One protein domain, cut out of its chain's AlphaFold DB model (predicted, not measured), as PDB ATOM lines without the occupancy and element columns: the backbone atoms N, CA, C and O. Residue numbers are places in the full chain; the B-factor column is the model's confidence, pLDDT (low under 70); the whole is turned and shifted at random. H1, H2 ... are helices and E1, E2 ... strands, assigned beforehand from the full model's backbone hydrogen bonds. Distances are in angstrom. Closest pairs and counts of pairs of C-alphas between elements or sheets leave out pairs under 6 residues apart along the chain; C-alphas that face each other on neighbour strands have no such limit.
ATOM      1  N   GLU A 528     -47.062 -32.160  45.107       90.88
ATOM      2  CA  GLU A 528     -47.397 -32.578  46.479       90.88
ATOM      3  C   GLU A 528     -46.379 -33.593  47.054       90.88
ATOM      4  O   GLU A 528     -46.748 -34.621  47.613       90.88
ATOM      5  N   GLU A 529     -45.080 -33.329  46.860       89.00
ATOM      6  CA  GLU A 529     -43.949 -34.187  47.273       89.00
ATOM      7  C   GLU A 529     -43.915 -35.596  46.624       89.00
ATOM      8  O   GLU A 529     -43.288 -36.519  47.142       89.00
ATOM      9  N   ASN A 530     -44.539 -35.800  45.457       93.19
ATOM     10  CA  ASN A 530     -44.430 -37.066  44.720       93.19
ATOM     11  C   ASN A 530     -43.058 -37.231  44.032       93.19
ATOM     12  O   ASN A 530     -42.858 -36.777  42.900       93.19
ATOM     13  N   ASP A 531     -42.140 -37.956  44.675       92.31
ATOM     14  CA  ASP A 531     -40.760 -38.156  44.203       92.31
ATOM     15  C   ASP A 531     -40.647 -38.743  42.783       92.31
ATOM     16  O   ASP A 531     -39.756 -38.358  42.027       92.31
ATOM     17  N   ALA A 532     -41.554 -39.638  42.371       92.88
ATOM     18  CA  ALA A 532     -41.512 -40.235  41.032       92.88
ATOM     19  C   ALA A 532     -41.832 -39.206  39.933       92.88
ATOM     20  O   ALA A 532     -41.173 -39.171  38.890       92.88
ATOM     21  N   LYS A 533     -42.825 -38.338  40.169       93.56
ATOM     22  CA  LYS A 533     -43.153 -37.233  39.254       93.56
ATOM     23  C   LYS A 533     -42.064 -36.165  39.260       93.56
ATOM     24  O   LYS A 533     -41.703 -35.686  38.189       93.56
ATOM     25  N   VAL A 534     -41.510 -35.845  40.431       95.00
ATOM     26  CA  VAL A 534     -40.381 -34.911  40.570       95.00
ATOM     27  C   VAL A 534     -39.164 -35.416  39.796       95.00
ATOM     28  O   VAL A 534     -38.587 -34.655  39.026       95.00
ATOM     29  N   GLY A 535     -38.808 -36.698  39.933       93.44
ATOM     30  CA  GLY A 535     -37.703 -37.314  39.191       93.44
ATOM     31  C   GLY A 535     -37.889 -37.192  37.679       93.44
ATOM     32  O   GLY A 535     -37.012 -36.681  36.988       93.44
ATOM     33  N   ARG A 536     -39.076 -37.545  37.172       92.38
ATOM     34  CA  ARG A 536     -39.416 -37.400  35.747       92.38
ATOM     35  C   ARG A 536     -39.376 -35.944  35.266       92.38
ATOM     36  O   ARG A 536     -38.937 -35.677  34.150       92.38
ATOM     37  N   ALA A 537     -39.850 -35.007  36.083       93.88
ATOM     38  CA  ALA A 537     -39.838 -33.585  35.756       93.88
ATOM     39  C   ALA A 537     -38.411 -33.029  35.696       93.88
ATOM     40  O   ALA A 537     -38.083 -32.300  34.763       93.88
ATOM     41  N   MET A 538     -37.550 -33.436  36.634       94.19
ATOM     42  CA  MET A 538     -36.128 -33.096  36.619       94.19
ATOM     43  C   MET A 538     -35.419 -33.688  35.401       94.19
ATOM     44  O   MET A 538     -34.688 -32.965  34.740       94.19
ATOM     45  N   GLU A 539     -35.694 -34.941  35.024       89.88
ATOM     46  CA  GLU A 539     -35.139 -35.537  33.796       89.88
ATOM     47  C   GLU A 539     -35.529 -34.761  32.532       89.88
ATOM     48  O   GLU A 539     -34.734 -34.648  31.598       89.88
ATOM     49  N   MET A 540     -36.759 -34.238  32.473       88.25
ATOM     50  CA  MET A 540     -37.187 -33.365  31.379       88.25
ATOM     51  C   MET A 540     -36.471 -32.016  31.452       88.25
ATOM     52  O   MET A 540     -35.948 -31.565  30.438       88.25
ATOM     53  N   ALA A 541     -36.413 -31.398  32.632       89.31
ATOM     54  CA  ALA A 541     -35.802 -30.091  32.845       89.31
ATOM     55  C   ALA A 541     -34.293 -30.094  32.561       89.31
ATOM     56  O   ALA A 541     -33.794 -29.151  31.955       89.31
ATOM     57  N   ASP A 542     -33.586 -31.170  32.907       86.19
ATOM     58  CA  ASP A 542     -32.144 -31.334  32.689       86.19
ATOM     59  C   ASP A 542     -31.758 -31.328  31.203       86.19
ATOM     60  O   ASP A 542     -30.630 -30.967  30.872       86.19
ATOM     61  N   ARG A 543     -32.688 -31.658  30.294       78.06
ATOM     62  CA  ARG A 543     -32.473 -31.529  28.838       78.06
ATOM     63  C   ARG A 543     -32.496 -30.079  28.359       78.06
ATOM     64  O   ARG A 543     -31.925 -29.774  27.320       78.06
ATOM     65  N   PHE A 544     -33.156 -29.198  29.109       77.75
ATOM     66  CA  PHE A 544     -33.231 -27.759  28.840       77.75
ATOM     67  C   PHE A 544     -32.302 -26.944  29.750       77.75
ATOM     68  O   PHE A 544     -32.220 -25.725  29.606       77.75
ATOM     69  N   ALA A 545     -31.623 -27.596  30.697       78.19
ATOM     70  CA  ALA A 545     -30.745 -26.948  31.653       78.19
ATOM     71  C   ALA A 545     -29.377 -26.640  31.035       78.19
ATOM     72  O   ALA A 545     -28.806 -27.437  30.291       78.19
ATOM     73  N   LEU A 546     -28.803 -25.496  31.402       67.56
ATOM     74  CA  LEU A 546     -27.398 -25.208  31.104       67.56
ATOM     75  C   LEU A 546     -26.498 -25.973  32.046       67.56
ATOM     76  O   LEU A 546     -26.692 -25.878  33.248       67.56
ATOM     77  N   LYS A 547     -25.425 -26.568  31.536       64.31
ATOM     78  CA  LYS A 547     -24.266 -26.933  32.353       64.31
ATOM     79  C   LYS A 547     -23.175 -25.920  32.048       64.31
ATOM     80  O   LYS A 547     -22.647 -25.918  30.940       64.31
ATOM     81  N   LYS A 548     -22.859 -25.013  32.980       51.91
ATOM     82  CA  LYS A 548     -21.767 -24.049  32.757       51.91
ATOM     83  C   LYS A 548     -20.475 -24.825  32.485       51.91
ATOM     84  O   LYS A 548     -19.997 -25.550  33.356       51.91
ATOM     85  N   VAL A 549     -19.896 -24.656  31.298       42.78
ATOM     86  CA  VAL A 549     -18.577 -25.205  30.965       42.78
ATOM     87  C   VAL A 549     -17.533 -24.403  31.739       42.78
ATOM     88  O   VAL A 549     -16.998 -23.404  31.276       42.78
ATOM     89  N   SER A 550     -17.278 -24.819  32.971       38.19
ATOM     90  CA  SER A 550     -16.057 -24.483  33.691       38.19
ATOM     91  C   SER A 550     -15.424 -25.791  34.131       38.19
ATOM     92  O   SER A 550     -16.123 -26.751  34.457       38.19
ATOM     93  N   THR A 551     -14.097 -25.836  34.108       35.22
ATOM     94  CA  THR A 551     -13.249 -27.006  34.377       35.22
ATOM     95  C   THR A 551     -13.412 -27.612  35.779       35.22
ATOM     96  O   THR A 551     -12.754 -28.599  36.079       35.22
ATOM     97  N   ASN A 552     -14.342 -27.095  36.592       35.06
ATOM     98  CA  ASN A 552     -14.832 -27.669  37.840       35.06
ATOM     99  C   ASN A 552     -16.373 -27.584  37.890       35.06
ATOM    100  O   ASN A 552     -16.913 -26.630  38.438       35.06
ATOM    101  N   GLY A 553     -17.072 -28.566  37.304       43.56
ATOM    102  CA  GLY A 553     -18.489 -28.878  37.572       43.56
ATOM    103  C   GLY A 553     -19.447 -27.685  37.684       43.56
ATOM    104  O   GLY A 553     -19.941 -27.401  38.772       43.56
ATOM    105  N   GLY A 554     -19.728 -26.994  36.576       54.22
ATOM    106  CA  GLY A 554     -20.679 -25.883  36.584       54.22
ATOM    107  C   GLY A 554     -22.095 -26.302  36.993       54.22
ATOM    108  O   GLY A 554     -22.630 -27.291  36.495       54.22
ATOM    109  N   GLU A 555     -22.698 -25.518  37.888       70.44
ATOM    110  CA  GLU A 555     -24.050 -25.728  38.416       70.44
ATOM    111  C   GLU A 555     -25.110 -25.553  37.319       70.44
ATOM    112  O   GLU A 555     -25.019 -24.635  36.492       70.44
ATOM    113  N   ALA A 556     -26.102 -26.449  37.307       82.06
ATOM    114  CA  ALA A 556     -27.166 -26.409  36.321       82.06
ATOM    115  C   ALA A 556     -28.173 -25.296  36.622       82.06
ATOM    116  O   ALA A 556     -28.540 -25.088  37.779       82.06
ATOM    117  N   VAL A 557     -28.626 -24.584  35.585       86.19
ATOM    118  CA  VAL A 557     -29.609 -23.501  35.739       86.19
ATOM    119  C   VAL A 557     -30.874 -23.719  34.912       86.19
ATOM    120  O   VAL A 557     -30.810 -24.205  33.782       86.19
ATOM    121  N   TYR A 558     -32.013 -23.312  35.478       88.12
ATOM    122  CA  TYR A 558     -33.365 -23.615  35.006       88.12
ATOM    123  C   TYR A 558     -34.243 -22.353  34.967       88.12
ATOM    124  O   TYR A 558     -34.213 -21.529  35.886       88.12
ATOM    125  N   ILE A 559     -35.057 -22.205  33.915       87.19
ATOM    126  CA  ILE A 559     -36.036 -21.111  33.792       87.19
ATOM    127  C   ILE A 559     -37.354 -21.525  34.468       87.19
ATOM    128  O   ILE A 559     -37.958 -22.497  34.009       87.19
ATOM    129  N   PRO A 560     -37.879 -20.768  35.452       91.31
ATOM    130  CA  PRO A 560     -39.143 -21.086  36.125       91.31
ATOM    131  C   PRO A 560     -40.327 -21.325  35.179       91.31
ATOM    132  O   PRO A 560     -41.059 -22.291  35.351       91.31
ATOM    133  N   TYR A 561     -40.482 -20.512  34.128       90.56
ATOM    134  CA  TYR A 561     -41.540 -20.715  33.128       90.56
ATOM    135  C   TYR A 561     -41.452 -22.072  32.405       90.56
ATOM    136  O   TYR A 561     -42.474 -22.705  32.160       90.56
ATOM    137  N   VAL A 562     -40.245 -22.554  32.093       89.62
ATOM    138  CA  VAL A 562     -40.069 -23.877  31.464       89.62
ATOM    139  C   VAL A 562     -40.406 -24.990  32.459       89.62
ATOM    140  O   VAL A 562     -41.019 -25.983  32.073       89.62
ATOM    141  N   LEU A 563     -40.059 -24.815  33.739       92.81
ATOM    142  CA  LEU A 563     -40.443 -25.759  34.792       92.81
ATOM    143  C   LEU A 563     -41.967 -25.847  34.928       92.81
ATOM    144  O   LEU A 563     -42.504 -26.948  35.022       92.81
ATOM    145  N   ASP A 564     -42.669 -24.717  34.868       93.06
ATOM    146  CA  ASP A 564     -44.132 -24.677  34.911       93.06
ATOM    147  C   ASP A 564     -44.766 -25.426  33.725       93.06
ATOM    148  O   ASP A 564     -45.640 -26.271  33.916       93.06
ATOM    149  N   LEU A 565     -44.244 -25.240  32.506       91.62
ATOM    150  CA  LEU A 565     -44.702 -25.993  31.333       91.62
ATOM    151  C   LEU A 565     -44.429 -27.506  31.446       91.62
ATOM    152  O   LEU A 565     -45.260 -28.319  31.041       91.62
ATOM    153  N   ILE A 566     -43.291 -27.913  32.016       92.81
ATOM    154  CA  ILE A 566     -42.996 -29.330  32.295       92.81
ATOM    155  C   ILE A 566     -43.977 -29.882  33.335       92.81
ATOM    156  O   ILE A 566     -44.491 -30.994  33.173       92.81
ATOM    157  N   ALA A 567     -44.268 -29.111  34.386       93.50
ATOM    158  CA  ALA A 567     -45.245 -29.490  35.398       93.50
ATOM    159  C   ALA A 567     -46.640 -29.664  34.786       93.50
ATOM    160  O   ALA A 567     -47.298 -30.673  35.054       93.50
ATOM    161  N   TYR A 568     -47.041 -28.746  33.907       92.44
ATOM    162  CA  TYR A 568     -48.262 -28.844  33.117       92.44
ATOM    163  C   TYR A 568     -48.297 -30.124  32.271       92.44
ATOM    164  O   TYR A 568     -49.252 -30.883  32.391       92.44
ATOM    165  N   LEU A 569     -47.248 -30.441  31.500       91.31
ATOM    166  CA  LEU A 569     -47.196 -31.659  30.674       91.31
ATOM    167  C   LEU A 569     -47.390 -32.945  31.494       91.31
ATOM    168  O   LEU A 569     -48.089 -33.871  31.075       91.31
ATOM    169  N   ILE A 570     -46.777 -33.018  32.678       91.00
ATOM    170  CA  ILE A 570     -46.882 -34.188  33.559       91.00
ATOM    171  C   ILE A 570     -48.270 -34.272  34.207       91.00
ATOM    172  O   ILE A 570     -48.834 -35.369  34.299       91.00
ATOM    173  N   LYS A 571     -48.835 -33.138  34.645       91.06
ATOM    174  CA  LYS A 571     -50.199 -33.072  35.195       91.06
ATOM    175  C   LYS A 571     -51.233 -33.436  34.135       91.06
ATOM    176  O   LYS A 571     -52.024 -34.338  34.380       91.06
ATOM    177  N   HIS A 572     -51.126 -32.862  32.939       89.00
ATOM    178  CA  HIS A 572     -52.002 -33.144  31.805       89.00
ATOM    179  C   HIS A 572     -52.028 -34.634  31.471       89.00
ATOM    180  O   HIS A 572     -53.088 -35.240  31.403       89.00
TER     181      HIS A 572
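This is residues 528 to 572 of the 986 residues of the protein "NACHT domain-containing protein" of Burkholderia lata (strain ATCC 17760 / DSM 23089 / LMG 22485 / NCIMB 9086 / R18194 / 383) (UniProt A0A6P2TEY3). Two helices, H1 and H2, pack on each other at a steep angle, and from this helical pair a long loop reaches out as a narrow arm and folds back. The arm is made by residues 546 to 557, with its turn round Thr 551; near its base the outgoing residues 546 to 547 run beside residues 556 to 557 of the short strand E1. The printed part has 45 residues, with two named helices and one named strand in the order H1, E1, H2, and its class is mostly helix. It is loose, with a radius of gyration of the C-alphas of 12.1 A, and elongated, with spans of 38 by 20 by 14 A, the arm making much of the length.

H1, residues 531 to 542, touches H2, residues 560 to 572. The closest C-alphas of the two are those of Ala 537 and Ile 566, 6.3 A apart. Their lines stand at a steep tilt of 49 degrees, and they run opposite ways, with their centres 10.5 A apart. E1, residues 556 to 558, pairs with no named strand. The unnamed residues 546 to 547 pair with residues 556 to 557 of E1, antiparallel. The closest C-alphas of H1 and E1 are those of Ala 541 and Tyr 558, 7.2 A apart. E1 and H2 meet only through their link. In both H1 and H2 every O i to N i+4 pair is within hydrogen-bond range.

H1 begins at C-alpha 531, at (-40.760, -38.156, 44.203), and measures 15.9 A from there to C-alpha 542. Thirteen residues, 543 to 555, follow with no named element, and C-alpha 551 among them is at (-13.249, -27.006, 34.377). E1 runs from Ala 556 to Tyr 558. H2, the longest helix with 13 residues, runs from Pro 560 to His 572 over 18.1 A, and its last C-alpha is at (-52.002, -33.144, 31.805).

The two C-alphas farthest apart are those of Thr 551 and His 572, at 39.3 A. The first and last printed C-alphas, those of Glu 528 and His 572, are 15.4 A apart. The printed part has no cut. The link from H1 to E1 is long, with 13 residues, and the C-alphas of these residues lie 7 to 22 A from the mean of the C-alphas. The link from E1 to H2 is tight, with 1 residue. The mean pLDDT of the printed part is 81.0; residues 546 to 554 are under 70, and the model's confidence is low there. H1 and H2 each have a mean pLDDT of 92.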